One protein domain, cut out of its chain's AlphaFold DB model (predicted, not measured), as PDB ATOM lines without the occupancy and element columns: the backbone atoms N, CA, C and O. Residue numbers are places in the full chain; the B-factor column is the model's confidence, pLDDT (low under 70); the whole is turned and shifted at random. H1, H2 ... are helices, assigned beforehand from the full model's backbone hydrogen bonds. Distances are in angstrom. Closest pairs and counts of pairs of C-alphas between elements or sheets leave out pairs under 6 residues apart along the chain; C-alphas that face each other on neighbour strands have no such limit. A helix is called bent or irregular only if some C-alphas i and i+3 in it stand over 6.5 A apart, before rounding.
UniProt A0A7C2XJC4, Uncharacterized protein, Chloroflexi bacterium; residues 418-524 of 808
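AT A GLANCE: This is residues 418 to 524 of the 808 residues of an uncharacterized protein of Chloroflexi bacterium (UniProt A0A7C2XJC4). A three-helix bundle of H2, H3 and H4 makes the body, with H2 running lengthwise through the middle of the domain and H1 packed on H2 on the side away from H4. A helical hairpin of H5 and H6 packs at the end of the body where H2 ends, and the long link of residues 427 to 444 loops out past the end where H2 begins. The printed part has 107 residues, with six named helices in the order H1 to H6 and no named strand; the class is all helix. The whole is compact, with a radius of gyration of the C-alphas of 13.9 A, yet elongated in outline, spanning 46 by 26 by 21 A.

IN THESE COORDINATES: H1 is residues 418 to 426, beginning at C-alpha 418 (-3.128, 18.543, 25.780). H2, the longest helix, is residues 445 to 459 and measures 21.2 A, from C-alpha 445 (-12.224, 1.376, 19.103). H3 is residues 463 to 475, 18.2 A, and H4 is residues 484 to 494, 15.3 A. H5, residues 498 to 506, is irregular: C-alphas 499 and 502 are 7.2 A apart. H6 is residues 513 to 522, ending at C-alpha 522 (2.674, 17.484, 42.707).

HOW THE PARTS SIT: H2 is the hub and touches the five other helices. H2, H3 and H4 form an up and down bundle, each running against the one before it. H2 and H3, a hairpin, touch at a shallow tilt of 23 degrees, with the closest C-alphas, Ala 454 and Ala 466, 4.2 A apart. H3 and H4, also a hairpin, touch at a steep tilt of 42 degrees, closest at the C-alphas of Ile 474 and Ile 485, 5.3 A. H2 touches H4 with residues 447 to 451 alone, closest at the C-alphas of Glu 448 and Trp 484, 6.2 A. H1 and H2, a hairpin, touch at the C-alphas of Ala 420 and Leu 453, 5.7 A; H1 is apart from H3, H4, H5 and H6. H5 and H6, a hairpin, touch at a shallow tilt of 13 degrees, closest at the C-alphas of Tyr 502 and Ala 516, 4.9 A. H2 and H6 only just touch, with 3 pairs of C-alphas within 8 A. Every O i to N i+4 pair is within hydrogen-bond range in H1, H2, H4 and H6; in H3 it is 8 of 9 and in H5 3 of 5.

THE WHOLE: The two C-alphas farthest apart, those of Asp 438 and Leu 524, are 46.7 A apart. The link from H1 to H2 is long, with 18 residues. The printed part has no cut. Its mean pLDDT is 94.4, and no printed residue is under 70.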
ATOM      1  N   ALA A 418      -3.161  18.393  27.230       93.94
ATOM      2  CA  ALA A 418      -3.128  18.543  25.780       93.94
ATOM      3  C   ALA A 418      -3.776  17.340  25.081       93.94
ATOM      4  O   ALA A 418      -4.621  17.506  24.199       93.94
ATOM      5  N   VAL A 419      -3.431  16.122  25.519       95.25
ATOM      6  CA  VAL A 419      -4.056  14.886  25.033       95.25
ATOM      7  C   VAL A 419      -5.562  14.897  25.287       95.25
ATOM      8  O   VAL A 419      -6.317  14.618  24.360       95.25
ATOM      9  N   ALA A 420      -6.022  15.257  26.489       94.81
ATOM     10  CA  ALA A 420      -7.446  15.301  26.810       94.81
ATOM     11  C   ALA A 420      -8.211  16.297  25.917       94.81
ATOM     12  O   ALA A 420      -9.181  15.897  25.271       94.81
ATOM     13  N   GLN A 421      -7.731  17.543  25.785       93.75
ATOM     14  CA  GLN A 421      -8.333  18.560  24.903       93.75
ATOM     15  C   GLN A 421      -8.443  18.061  23.446       93.75
ATOM     16  O   GLN A 421      -9.497  18.170  22.812       93.75
ATOM     17  N   ILE A 422      -7.369  17.460  22.918       95.56
ATOM     18  CA  ILE A 422      -7.312  16.924  21.549       95.56
ATOM     19  C   ILE A 422      -8.266  15.731  21.379       95.56
ATOM     20  O   ILE A 422      -9.020  15.662  20.404       95.56
ATOM     21  N   MET A 423      -8.259  14.790  22.327       96.44
ATOM     22  CA  MET A 423      -9.092  13.590  22.276       96.44
ATOM     23  C   MET A 423     -10.584  13.910  22.389       96.44
ATOM     24  O   MET A 423     -11.382  13.261  21.709       96.44
ATOM     25  N   GLU A 424     -10.970  14.916  23.176       94.81
ATOM     26  CA  GLU A 424     -12.361  15.373  23.295       94.81
ATOM     27  C   GLU A 424     -12.868  16.062  22.028       94.81
ATOM     28  O   GLU A 424     -13.996  15.802  21.610       94.81
ATOM     29  N   ALA A 425     -12.035  16.863  21.356       94.06
ATOM     30  CA  ALA A 425     -12.393  17.477  20.076       94.06
ATOM     31  C   ALA A 425     -12.639  16.437  18.957       94.06
ATOM     32  O   ALA A 425     -13.454  16.661  18.058       94.06
ATOM     33  N   VAL A 426     -11.955  15.288  19.017       95.38
ATOM     34  CA  VAL A 426     -12.020  14.209  18.012       95.38
ATOM     35  C   VAL A 426     -13.095  13.153  18.335       95.38
ATOM     36  O   VAL A 426     -13.733  12.620  17.419       95.38
ATOM     37  N   LEU A 427     -13.363  12.879  19.619       95.25
ATOM     38  CA  LEU A 427     -14.295  11.841  20.095       95.25
ATOM     39  C   LEU A 427     -15.698  11.854  19.438       95.25
ATOM     40  O   LEU A 427     -16.215  10.763  19.179       95.25
ATOM     41  N   PRO A 428     -16.346  12.997  19.118       94.00
ATOM     42  CA  PRO A 428     -17.654  12.996  18.457       94.00
ATOM     43  C   PRO A 428     -17.664  12.269  17.106       94.00
ATOM     44  O   PRO A 428     -18.647  11.602  16.787       94.00
ATOM     45  N   GLN A 429     -16.568  12.350  16.343       92.19
ATOM     46  CA  GLN A 429     -16.446  11.761  15.003       92.19
ATOM     47  C   GLN A 429     -15.742  10.390  15.007       92.19
ATOM     48  O   GLN A 429     -15.829   9.658  14.028       92.19
ATOM     49  N   TRP A 430     -15.053  10.031  16.096       94.00
ATOM     50  CA  TRP A 430     -14.211   8.832  16.180       94.00
ATOM     51  C   TRP A 430     -14.991   7.508  16.361       94.00
ATOM     52  O   TRP A 430     -15.953   7.488  17.142       94.00
ATOM     53  N   PRO A 431     -14.550   6.375  15.774       94.06
ATOM     54  CA  PRO A 431     -13.484   6.237  14.776       94.06
ATOM     55  C   PRO A 431     -13.974   6.507  13.340       94.06
ATOM     56  O   PRO A 431     -15.167   6.363  13.056       94.06
ATOM     57  N   PRO A 432     -13.063   6.826  12.403       92.50
ATOM     58  CA  PRO A 432     -13.341   6.714  10.974       92.50
ATOM     59  C   PRO A 432     -13.529   5.246  10.548       92.50
ATOM     60  O   PRO A 432     -13.257   4.313  11.299       92.50
ATOM     61  N   ALA A 433     -13.996   5.028   9.316       89.31
ATOM     62  CA  ALA A 433     -14.297   3.683   8.809       89.31
ATOM     63  C   ALA A 433     -13.055   2.795   8.587       89.31
ATOM     64  O   ALA A 433     -13.176   1.571   8.595       89.31
ATOM     65  N   ARG A 434     -11.888   3.411   8.363       90.12
ATOM     66  CA  ARG A 434     -10.580   2.772   8.160       90.12
ATOM     67  C   ARG A 434      -9.474   3.627   8.771       90.12
ATOM     68  O   ARG A 434      -9.678   4.828   8.971       90.12
ATOM     69  N   ASP A 435      -8.350   3.000   9.087       89.44
ATOM     70  CA  ASP A 435      -7.134   3.643   9.577       89.44
ATOM     71  C   ASP A 435      -6.242   4.168   8.434       89.44
ATOM     72  O   ASP A 435      -6.722   4.476   7.341       89.44
ATOM     73  N   GLN A 436      -4.960   4.384   8.725       87.69
ATOM     74  CA  GLN A 436      -3.988   4.977   7.805       87.69
ATOM     75  C   GLN A 436      -3.405   3.952   6.817       87.69
ATOM     76  O   GLN A 436      -2.929   4.351   5.755       87.69
ATOM     77  N   ASP A 437      -3.493   2.656   7.136       88.94
ATOM     78  CA  ASP A 437      -3.043   1.532   6.305       88.94
ATOM     79  C   ASP A 437      -4.202   0.927   5.471       88.94
ATOM     80  O   ASP A 437      -4.041  -0.101   4.815       88.94
ATOM     81  N   ASP A 438      -5.364   1.599   5.457       87.81
ATOM     82  CA  ASP A 438      -6.651   1.160   4.886       87.81
ATOM     83  C   ASP A 438      -7.294  -0.040   5.624       87.81
ATOM     84  O   ASP A 438      -8.263  -0.616   5.131       87.81
ATOM     85  N   GLU A 439      -6.859  -0.407   6.833       93.31
ATOM     86  CA  GLU A 439      -7.495  -1.486   7.604       93.31
ATOM     87  C   GLU A 439      -8.715  -0.972   8.410       93.31
ATOM     88  O   GLU A 439      -8.794   0.208   8.768       93.31
ATOM     89  N   PRO A 440      -9.750  -1.801   8.658       93.12
ATOM     90  CA  PRO A 440     -10.965  -1.368   9.340       93.12
ATOM     91  C   PRO A 440     -10.784  -1.338  10.865       93.12
ATOM     92  O   PRO A 440     -10.375  -2.327  11.476       93.12
ATOM     93  N   TYR A 441     -11.189  -0.235  11.504       91.50
ATOM     94  CA  TYR A 441     -11.124  -0.111  12.965       91.50
ATOM     95  C   TYR A 441     -11.930  -1.210  13.690       91.50
ATOM     96  O   TYR A 441     -13.049  -1.538  13.273       91.50
ATOM     97  N   PRO A 442     -11.431  -1.733  14.830       93.44
ATOM     98  CA  PRO A 442     -12.206  -2.603  15.708       93.44
ATOM     99  C   PRO A 442     -13.537  -1.971  16.133       93.44
ATOM    100  O   PRO A 442     -13.605  -0.784  16.448       93.44
ATOM    101  N   GLY A 443     -14.596  -2.783  16.229       92.81
ATOM    102  CA  GLY A 443     -15.939  -2.317  16.612       92.81
ATOM    103  C   GLY A 443     -16.050  -1.717  18.024       92.81
ATOM    104  O   GLY A 443     -17.069  -1.117  18.348       92.81
ATOM    105  N   ASP A 444     -15.012  -1.856  18.852       94.94
ATOM    106  CA  ASP A 444     -14.872  -1.265  20.186       94.94
ATOM    107  C   ASP A 444     -13.828  -0.125  20.265       94.94
ATOM    108  O   ASP A 444     -13.579   0.405  21.347       94.94
ATOM    109  N   ALA A 445     -13.260   0.331  19.140       94.62
ATOM    110  CA  ALA A 445     -12.224   1.376  19.103       94.62
ATOM    111  C   ALA A 445     -12.679   2.762  19.617       94.62
ATOM    112  O   ALA A 445     -11.849   3.619  19.925       94.62
ATOM    113  N   LYS A 446     -13.994   3.004  19.748       96.00
ATOM    114  CA  LYS A 446     -14.518   4.205  20.426       96.00
ATOM    115  C   LYS A 446     -14.461   4.082  21.953       96.00
ATOM    116  O   LYS A 446     -14.224   5.087  22.618       96.00
ATOM    117  N   ASP A 447     -14.616   2.882  22.513       96.94
ATOM    118  CA  ASP A 447     -14.438   2.658  23.954       96.94
ATOM    119  C   ASP A 447     -12.951   2.671  24.343       96.94
ATOM    120  O   ASP A 447     -12.612   3.156  25.420       96.94
ATOM    121  N   GLU A 448     -12.052   2.259  23.439       95.56
ATOM    122  CA  GLU A 448     -10.605   2.482  23.598       95.56
ATOM    123  C   GLU A 448     -10.283   3.973  23.759       95.56
ATOM    124  O   GLU A 448      -9.607   4.376  24.705       95.56
ATOM    125  N   TRP A 449     -10.808   4.802  22.850       96.19
ATOM    126  CA  TRP A 449     -10.611   6.253  22.868       96.19
ATOM    127  C   TRP A 449     -11.171   6.886  24.146       96.19
ATOM    128  O   TRP A 449     -10.515   7.730  24.751       96.19
ATOM    129  N   ARG A 450     -12.350   6.435  24.600       97.44
ATOM    130  CA  ARG A 450     -12.953   6.849  25.878       97.44
ATOM    131  C   ARG A 450     -12.072   6.479  27.075       97.44
ATOM    132  O   ARG A 450     -11.892   7.320  27.948       97.44
ATOM    133  N   LEU A 451     -11.493   5.273  27.121       97.00
ATOM    134  CA  LEU A 451     -10.636   4.861  28.241       97.00
ATOM    135  C   LEU A 451      -9.309   5.627  28.249       97.00
ATOM    136  O   LEU A 451      -8.902   6.134  29.290       97.00
ATOM    137  N   ARG A 452      -8.657   5.756  27.086       96.12
ATOM    138  CA  ARG A 452      -7.443   6.571  26.916       96.12
ATOM    139  C   ARG A 452      -7.683   8.028  27.347       96.12
ATOM    140  O   ARG A 452      -6.852   8.591  28.058       96.12
ATOM    141  N   LEU A 453      -8.828   8.615  26.991       97.31
ATOM    142  CA  LEU A 453      -9.232   9.950  27.442       97.31
ATOM    143  C   LEU A 453      -9.484   9.999  28.960       97.31
ATOM    144  O   LEU A 453      -8.957  10.884  29.626       97.31
ATOM    145  N   ALA A 454     -10.223   9.039  29.529       97.38
ATOM    146  CA  ALA A 454     -10.478   8.972  30.972       97.38
ATOM    147  C   ALA A 454      -9.175   8.905  31.790       97.38
ATOM    148  O   ALA A 454      -9.048   9.578  32.809       97.38
ATOM    149  N   VAL A 455      -8.177   8.158  31.314       96.69
ATOM    150  CA  VAL A 455      -6.843   8.099  31.931       96.69
ATOM    151  C   VAL A 455      -6.122   9.448  31.849       96.69
ATOM    152  O   VAL A 455      -5.553   9.883  32.844       96.69
ATOM    153  N   ASN A 456      -6.182  10.155  30.717       96.31
ATOM    154  CA  ASN A 456      -5.555  11.477  30.594       96.31
ATOM    155  C   ASN A 456      -6.249  12.545  31.459       96.31
ATOM    156  O   ASN A 456      -5.561  13.304  32.135       96.31
ATOM    157  N   LEU A 457      -7.584  12.523  31.550       96.44
ATOM    158  CA  LEU A 457      -8.350  13.337  32.505       96.44
ATOM    159  C   LEU A 457      -7.974  13.021  33.966       96.44
ATOM    160  O   LEU A 457      -7.932  13.913  34.806       96.44
ATOM    161  N   ALA A 458      -7.671  11.763  34.298       95.75
ATOM    162  CA  ALA A 458      -7.206  11.402  35.638       95.75
ATOM    163  C   ALA A 458      -5.781  11.913  35.918       95.75
ATOM    164  O   ALA A 458      -5.497  12.358  37.029       95.75
ATOM    165  N   LEU A 459      -4.899  11.885  34.911       94.38
ATOM    166  CA  LEU A 459      -3.523  12.387  34.996       94.38
ATOM    167  C   LEU A 459      -3.455  13.917  35.129       94.38
ATOM    168  O   LEU A 459      -2.597  14.402  35.866       94.38
ATOM    169  N   SER A 460      -4.360  14.660  34.472       92.56
ATOM    170  CA  SER A 460      -4.531  16.117  34.632       92.56
ATOM    171  C   SER A 460      -5.276  16.526  35.915       92.56
ATOM    172  O   SER A 460      -5.446  17.713  36.175       92.56
ATOM    173  N   GLY A 461      -5.716  15.563  36.736       92.19
ATOM    174  CA  GLY A 461      -6.403  15.814  38.008       92.19
ATOM    175  C   GLY A 461      -7.925  15.980  37.908       92.19
ATOM    176  O   GLY A 461      -8.593  16.107  38.937       92.19
ATOM    177  N   GLU A 462      -8.515  15.892  36.713       95.06
ATOM    178  CA  GLU A 462      -9.961  15.970  36.453       95.06
ATOM    179  C   GLU A 462     -10.716  14.674  36.818       95.06
ATOM    180  O   GLU A 462     -11.538  14.139  36.065       95.06
ATOM    181  N   ARG A 463     -10.449  14.174  38.029       94.75
ATOM    182  CA  ARG A 463     -10.888  12.875  38.553       94.75
ATOM    183  C   ARG A 463     -12.368  12.566  38.312       94.75
ATOM    184  O   ARG A 463     -12.690  11.430  37.979       94.75
ATOM    185  N   THR A 464     -13.270  13.528  38.507       96.75
ATOM    186  CA  THR A 464     -14.717  13.298  38.343       96.75
ATOM    187  C   THR A 464     -15.050  12.922  36.899       96.75
ATOM    188  O   THR A 464     -15.632  11.869  36.669       96.75
ATOM    189  N   ARG A 465     -14.569  13.707  35.921       97.31
ATOM    190  CA  ARG A 465     -14.776  13.447  34.484       97.31
ATOM    191  C   ARG A 465     -14.165  12.110  34.065       97.31
ATOM    192  O   ARG A 465     -14.781  11.366  33.309       97.31
ATOM    193  N   ALA A 466     -12.983  11.785  34.593       97.25
ATOM    194  CA  ALA A 466     -12.328  10.498  34.371       97.25
ATOM    195  C   ALA A 466     -13.164   9.309  34.878       97.25
ATOM    196  O   ALA A 466     -13.352   8.327  34.158       97.25
ATOM    197  N   VAL A 467     -13.685   9.398  36.106       97.56
ATOM    198  CA  VAL A 467     -14.506   8.343  36.724       97.56
ATOM    199  C   VAL A 467     -15.848   8.189  36.007       97.56
ATOM    200  O   VAL A 467     -16.263   7.058  35.741       97.56
ATOM    201  N   ASP A 468     -16.499   9.295  35.647       97.50
ATOM    202  CA  ASP A 468     -17.765   9.291  34.909       97.50
ATOM    203  C   ASP A 468     -17.587   8.653  33.519       97.50
ATOM    204  O   ASP A 468     -18.310   7.720  33.165       97.50
ATOM    205  N   LEU A 469     -16.563   9.066  32.761       97.44
ATOM    206  CA  LEU A 469     -16.287   8.545  31.418       97.44
ATOM    207  C   LEU A 469     -15.875   7.063  31.423       97.44
ATOM    208  O   LEU A 469     -16.309   6.301  30.560       97.44
ATOM    209  N   ALA A 470     -15.087   6.617  32.407       97.19
ATOM    210  CA  ALA A 470     -14.795   5.193  32.582       97.19
ATOM    211  C   ALA A 470     -16.055   4.393  32.972       97.19
ATOM    212  O   ALA A 470     -16.239   3.262  32.518       97.19
ATOM    213  N   SER A 471     -16.968   4.988  33.748       97.69
ATOM    214  CA  SER A 471     -18.255   4.376  34.111       97.69
ATOM    215  C   SER A 471     -19.223   4.283  32.923       97.69
ATOM    216  O   SER A 471     -19.979   3.310  32.825       97.69
ATOM    217  N   GLU A 472     -19.181   5.229  31.977       97.00
ATOM    218  CA  GLU A 472     -19.924   5.134  30.711       97.00
ATOM    219  C   GLU A 472     -19.516   3.912  29.882       97.00
ATOM    220  O   GLU A 472     -20.383   3.273  29.296       97.00
ATOM    221  N   ILE A 473     -18.232   3.542  29.849       97.25
ATOM    222  CA  ILE A 473     -17.764   2.361  29.098       97.25
ATOM    223  C   ILE A 473     -18.384   1.075  29.662       97.25
ATOM    224  O   ILE A 473     -18.680   0.144  28.922       97.25
ATOM    225  N   ILE A 474     -18.624   1.020  30.974       97.00
ATOM    226  CA  ILE A 474     -19.193  -0.156  31.647       97.00
ATOM    227  C   ILE A 474     -20.722  -0.198  31.498       97.00
ATOM    228  O   ILE A 474     -21.307  -1.274  31.365       97.00
ATOM    229  N   THR A 475     -21.380   0.962  31.533       97.12
ATOM    230  CA  THR A 475     -22.851   1.077  31.550       97.12
ATOM    231  C   THR A 475     -23.478   1.277  30.168       97.12
ATOM    232  O   THR A 475     -24.638   0.916  29.968       97.12
ATOM    233  N   SER A 476     -22.719   1.819  29.214       96.62
ATOM    234  CA  SER A 476     -23.112   2.117  27.832       96.62
ATOM    235  C   SER A 476     -21.929   1.914  26.850       96.62
ATOM    236  O   SER A 476     -21.492   2.860  26.171       96.62
ATOM    237  N   PRO A 477     -21.364   0.685  26.778       96.62
ATOM    238  CA  PRO A 477     -20.328   0.345  25.805       96.62
ATOM    239  C   PRO A 477     -20.864   0.411  24.373       96.62
ATOM    240  O   PRO A 477     -22.045   0.170  24.114       96.62
ATOM    241  N   VAL A 478     -19.969   0.659  23.419       95.88
ATOM    242  CA  VAL A 478     -20.299   0.755  21.985       95.88
ATOM    243  C   VAL A 478     -20.762  -0.591  21.420       95.88
ATOM    244  O   VAL A 478     -21.650  -0.633  20.568       95.88
ATOM    245  N   ILE A 479     -20.222  -1.696  21.945       95.62
ATOM    246  CA  ILE A 479     -20.738  -3.055  21.741       95.62
ATOM    247  C   ILE A 479     -20.764  -3.823  23.078       95.62
ATOM    248  O   ILE A 479     -19.822  -3.696  23.858       95.62
ATOM    249  N   PRO A 480     -21.766  -4.683  23.361       94.12
ATOM    250  CA  PRO A 480     -21.857  -5.413  24.639       94.12
ATOM    251  C   PRO A 480     -20.684  -6.357  24.959       94.12
ATOM    252  O   PRO A 480     -20.573  -6.841  26.080       94.12
ATOM    253  N   THR A 481     -19.827  -6.644  23.976       94.12
ATOM    254  CA  THR A 481     -18.612  -7.468  24.104       94.12
ATOM    255  C   THR A 481     -17.331  -6.642  23.916       94.12
ATOM    256  O   THR A 481     -16.323  -7.172  23.451       94.12
ATOM    257  N   SER A 482     -17.387  -5.338  24.202       96.06
ATOM    258  CA  SER A 482     -16.256  -4.406  24.102       96.06
ATOM    259  C   SER A 482     -15.127  -4.837  25.043       96.06
ATOM    260  O   SER A 482     -15.345  -5.028  26.242       96.06
ATOM    261  N   ARG A 483     -13.910  -5.009  24.507       95.50
ATOM    262  CA  ARG A 483     -12.750  -5.512  25.272       95.50
ATOM    263  C   ARG A 483     -12.373  -4.580  26.428       95.50
ATOM    264  O   ARG A 483     -11.858  -5.029  27.448       95.50
ATOM    265  N   TRP A 484     -12.687  -3.297  26.280       96.38
ATOM    266  CA  TRP A 484     -12.324  -2.220  27.198       96.38
ATOM    267  C   TRP A 484     -13.189  -2.147  28.458       96.38
ATOM    268  O   TRP A 484     -12.798  -1.467  29.403       96.38
ATOM    269  N   ILE A 485     -14.304  -2.888  28.529       96.81
ATOM    270  CA  ILE A 485     -15.154  -2.963  29.732       96.81
ATOM    271  C   ILE A 485     -14.347  -3.473  30.935       96.81
ATOM    272  O   ILE A 485     -14.414  -2.883  32.010       96.81
ATOM    273  N   ALA A 486     -13.546  -4.529  30.751       95.38
ATOM    274  CA  ALA A 486     -12.723  -5.099  31.820       95.38
ATOM    275  C   ALA A 486     -11.603  -4.138  32.261       95.38
ATOM    276  O   ALA A 486     -11.360  -3.975  33.454       95.38
ATOM    277  N   SER A 487     -10.966  -3.448  31.309       96.00
ATOM    278  CA  SER A 487      -9.932  -2.446  31.596       96.00
ATOM    279  C   SER A 487     -10.499  -1.217  32.317       96.00
ATOM    280  O   SER A 487      -9.869  -0.710  33.239       96.00
ATOM    281  N   ALA A 488     -11.704  -0.765  31.950       96.62
ATOM    282  CA  ALA A 488     -12.407   0.325  32.626       96.62
ATOM    283  C   ALA A 488     -12.853  -0.065  34.047       96.62
ATOM    284  O   ALA A 488     -12.690   0.722  34.977       96.62
ATOM    285  N   GLN A 489     -13.354  -1.294  34.232       96.50
ATOM    286  CA  GLN A 489     -13.649  -1.855  35.557       96.50
ATOM    287  C   GLN A 489     -12.396  -1.863  36.431       96.50
ATOM    288  O   GLN A 489     -12.417  -1.301  37.522       96.50
ATOM    289  N   HIS A 490     -11.290  -2.421  35.934       95.94
ATOM    290  CA  HIS A 490     -10.055  -2.513  36.705       95.94
ATOM    291  C   HIS A 490      -9.451  -1.136  37.029       95.94
ATOM    292  O   HIS A 490      -9.036  -0.893  38.162       95.94
ATOM    293  N   PHE A 491      -9.486  -0.193  36.081       96.88
ATOM    294  CA  PHE A 491      -9.070   1.190  36.321       96.88
ATOM    295  C   PHE A 491      -9.858   1.835  37.474       96.88
ATOM    296  O   PHE A 491      -9.251   2.421  38.367       96.88
ATOM    297  N   LEU A 492     -11.186   1.667  37.519       96.88
ATOM    298  CA  LEU A 492     -12.028   2.167  38.618       96.88
ATOM    299  C   LEU A 492     -11.862   1.384  39.933       96.88
ATOM    300  O   LEU A 492     -12.048   1.945  41.013       96.88
ATOM    301  N   GLU A 493     -11.507   0.099  39.873       96.44
ATOM    302  CA  GLU A 493     -11.189  -0.702  41.060       96.44
ATOM    303  C   GLU A 493      -9.893  -0.252  41.745       96.44
ATOM    304  O   GLU A 493      -9.787  -0.412  42.966       96.44
ATOM    305  N   VAL A 494      -8.936   0.294  40.988       96.25
ATOM    306  CA  VAL A 494      -7.649   0.801  41.493       96.25
ATOM    307  C   VAL A 494      -7.712   2.301  41.806       96.25
ATOM    308  O   VAL A 494      -7.299   2.696  42.890       96.25
ATOM    309  N   TYR A 495      -8.262   3.138  40.919       96.31
ATOM    310  CA  TYR A 495      -8.261   4.604  41.041       96.31
ATOM    311  C   TYR A 495      -9.372   5.140  41.972       96.31
ATOM    312  O   TYR A 495     -10.394   5.683  41.537       96.31
ATOM    313  N   ARG A 496      -9.189   4.986  43.290       94.19
ATOM    314  CA  ARG A 496     -10.173   5.342  44.337       94.19
ATOM    315  C   ARG A 496      -9.924   6.704  44.977       94.19
ATOM    316  O   ARG A 496     -10.847   7.280  45.564       94.19
ATOM    317  N   ALA A 497      -8.718   7.227  44.848       92.88
ATOM    318  CA  ALA A 497      -8.266   8.541  45.268       92.88
ATOM    319  C   ALA A 497      -7.228   9.072  44.258       92.88
ATOM    320  O   ALA A 497      -6.630   8.280  43.530       92.88
ATOM    321  N   PRO A 498      -6.982  10.395  44.192       91.44
ATOM    322  CA  PRO A 498      -5.964  10.962  43.307       91.44
ATOM    323  C   PRO A 498      -4.582  10.300  43.450       91.44
ATOM    324  O   PRO A 498      -3.919  10.059  42.448       91.44
ATOM    325  N   GLN A 499      -4.188   9.929  44.672       91.44
ATOM    326  CA  GLN A 499      -2.922   9.262  44.996       91.44
ATOM    327  C   GLN A 499      -2.746   7.900  44.299       91.44
ATOM    328  O   GLN A 499      -1.620   7.491  44.025       91.44
ATOM    329  N   ASP A 500      -3.839   7.222  43.938       94.75
ATOM    330  CA  ASP A 500      -3.794   5.917  43.269       94.75
ATOM    331  C   ASP A 500      -3.398   6.026  41.780       94.75
ATOM    332  O   ASP A 500      -3.212   5.002  41.116       94.75
ATOM    333  N   ILE A 501      -3.270   7.246  41.228       94.69
ATOM    334  CA  ILE A 501      -3.052   7.491  39.790       94.69
ATOM    335  C   ILE A 501      -1.828   6.759  39.233       94.69
ATOM    336  O   ILE A 501      -1.889   6.204  38.136       94.69
ATOM    337  N   TYR A 502      -0.734   6.697  39.999       95.94
ATOM    338  CA  TYR A 502       0.472   5.988  39.583       95.94
ATOM    339  C   TYR A 502       0.212   4.485  39.433       95.94
ATOM    340  O   TYR A 502       0.561   3.895  38.412       95.94
ATOM    341  N   GLN A 503      -0.459   3.869  40.410       95.44
ATOM    342  CA  GLN A 503      -0.784   2.447  40.365       95.44
ATOM    343  C   GLN A 503      -1.783   2.131  39.244       95.44
ATOM    344  O   GLN A 503      -1.551   1.209  38.467       95.44
ATOM    345  N   ALA A 504      -2.845   2.929  39.096       95.44
ATOM    346  CA  ALA A 504      -3.841   2.748  38.039       95.44
ATOM    347  C   ALA A 504      -3.247   2.910  36.624       95.44
ATOM    348  O   ALA A 504      -3.650   2.213  35.695       95.44
ATOM    349  N   CYS A 505      -2.254   3.791  36.463       94.56
ATOM    350  CA  CYS A 505      -1.505   3.953  35.217       94.56
ATOM    351  C   CYS A 505      -0.566   2.771  34.920       94.56
ATOM    352  O   CYS A 505      -0.370   2.394  33.763       94.56
ATOM    353  N   MET A 506       0.021   2.155  35.950       93.25
ATOM    354  CA  MET A 506       0.962   1.046  35.769       93.25
ATOM    355  C   MET A 506       0.323  -0.201  35.143       93.25
ATOM    356  O   MET A 506       1.000  -0.871  34.362       93.25
ATOM    357  N   GLU A 507      -0.960  -0.454  35.414       90.94
ATOM    358  CA  GLU A 507      -1.743  -1.578  34.865       90.94
ATOM    359  C   GLU A 507      -2.203  -1.369  33.400       90.94
ATOM    360  O   GLU A 507      -2.754  -2.282  32.785       90.94
ATOM    361  N   LEU A 508      -1.989  -0.182  32.810       91.75
ATOM    362  CA  LEU A 508      -2.454   0.170  31.461       91.75
ATOM    363  C   LEU A 508      -1.273   0.459  30.525       91.75
ATOM    364  O   LEU A 508      -0.608   1.486  30.648       91.75
ATOM    365  N   GLU A 509      -1.028  -0.416  29.542       86.81
ATOM    366  CA  GLU A 509       0.162  -0.357  28.670       86.81
ATOM    367  C   GLU A 509       0.364   1.001  27.974       86.81
ATOM    368  O   GLU A 509       1.496   1.480  27.886       86.81
ATOM    369  N   PHE A 510      -0.718   1.654  27.541       86.81
ATOM    370  CA  PHE A 510      -0.682   2.959  26.869       86.81
ATOM    371  C   PHE A 510      -0.478   4.158  27.813       86.81
ATOM    372  O   PHE A 510      -0.284   5.271  27.332       86.81
ATOM    373  N   CYS A 511      -0.561   3.976  29.134       91.44
ATOM    374  CA  CYS A 511      -0.430   5.072  30.093       91.44
ATOM    375  C   CYS A 511       1.044   5.383  30.402       91.44
ATOM    376  O   CYS A 511       1.847   4.464  30.608       91.44
ATOM    377  N   ASP A 512       1.392   6.675  30.460       90.12
ATOM    378  CA  ASP A 512       2.735   7.134  30.809       90.12
ATOM    379  C   ASP A 512       2.955   7.221  32.330       90.12
ATOM    380  O   ASP A 512       2.468   8.117  33.027       90.12
ATOM    381  N   ALA A 513       3.780   6.305  32.833       92.31
ATOM    382  CA  ALA A 513       4.175   6.238  34.232       92.31
ATOM    383  C   ALA A 513       5.049   7.423  34.698       92.31
ATOM    384  O   ALA A 513       5.069   7.708  35.897       92.31
ATOM    385  N   ARG A 514       5.737   8.139  33.792       93.12
ATOM    386  CA  ARG A 514       6.493   9.363  34.122       93.12
ATOM    387  C   ARG A 514       5.533  10.499  34.471       93.12
ATOM    388  O   ARG A 514       5.670  11.124  35.523       93.12
ATOM    389  N   THR A 515       4.530  10.732  33.629       92.50
ATOM    390  CA  THR A 515       3.437  11.685  33.871       92.50
ATOM    391  C   THR A 515       2.642  11.312  35.121       92.50
ATOM    392  O   THR A 515       2.371  12.180  35.951       92.50
ATOM    393  N   ALA A 516       2.334  10.028  35.329       94.81
ATOM    394  CA  ALA A 516       1.633   9.584  36.534       94.81
ATOM    395  C   ALA A 516       2.456   9.790  37.819       94.81
ATOM    396  O   ALA A 516       1.899  10.164  38.849       94.81
ATOM    397  N   LEU A 517       3.782   9.608  37.763       95.88
ATOM    398  CA  LEU A 517       4.684   9.911  38.879       95.88
ATOM    399  C   LEU A 517       4.761  11.421  39.152       95.88
ATOM    400  O   LEU A 517       4.712  11.835  40.307       95.88
ATOM    401  N   ARG A 518       4.828  12.250  38.101       93.69
ATOM    402  CA  ARG A 518       4.776  13.718  38.208       93.69
ATOM    403  C   ARG A 518       3.479  14.186  38.880       93.69
ATOM    404  O   ARG A 518       3.546  15.007  39.787       93.69
ATOM    405  N   SER A 519       2.341  13.616  38.476       92.12
ATOM    406  CA  SER A 519       1.010  13.890  39.042       92.12
ATOM    407  C   SER A 519       0.891  13.423  40.505       92.12
ATOM    408  O   SER A 519       0.363  14.145  41.344       92.12
ATOM    409  N   LEU A 520       1.473  12.266  40.858       94.75
ATOM    410  CA  LEU A 520       1.574  11.812  42.252       94.75
ATOM    411  C   LEU A 520       2.400  12.776  43.125       94.75
ATOM    412  O   LEU A 520       1.991  13.091  44.238       94.75
ATOM    413  N   ILE A 521       3.553  13.247  42.641       94.69
ATOM    414  CA  ILE A 521       4.444  14.120  43.425       94.69
ATOM    415  C   ILE A 521       3.869  15.528  43.601       94.69
ATOM    416  O   ILE A 521       4.002  16.081  44.688       94.69
ATOM    417  N   SER A 522       3.208  16.113  42.596       90.25
ATOM    418  CA  SER A 522       2.674  17.484  42.707       90.25
ATOM    419  C   SER A 522       1.550  17.636  43.742       90.25
ATOM    420  O   SER A 522       1.217  18.754  44.133       90.25
ATOM    421  N   MET A 523       0.990  16.527  44.237       90.62
ATOM    422  CA  MET A 523       0.069  16.509  45.378       90.62
ATOM    423  C   MET A 523       0.768  16.531  46.746       90.62
ATOM    424  O   MET A 523       0.103  16.799  47.746       90.62
ATOM    425  N   LEU A 524       2.073  16.261  46.822       93.25
ATOM    426  CA  LEU A 524       2.827  16.251  48.076       93.25
ATOM    427  C   LEU A 524       2.920  17.670  48.657       93.25
ATOM    428  O   LEU A 524       3.304  18.614  47.966       93.25
TER     429      LEU A 524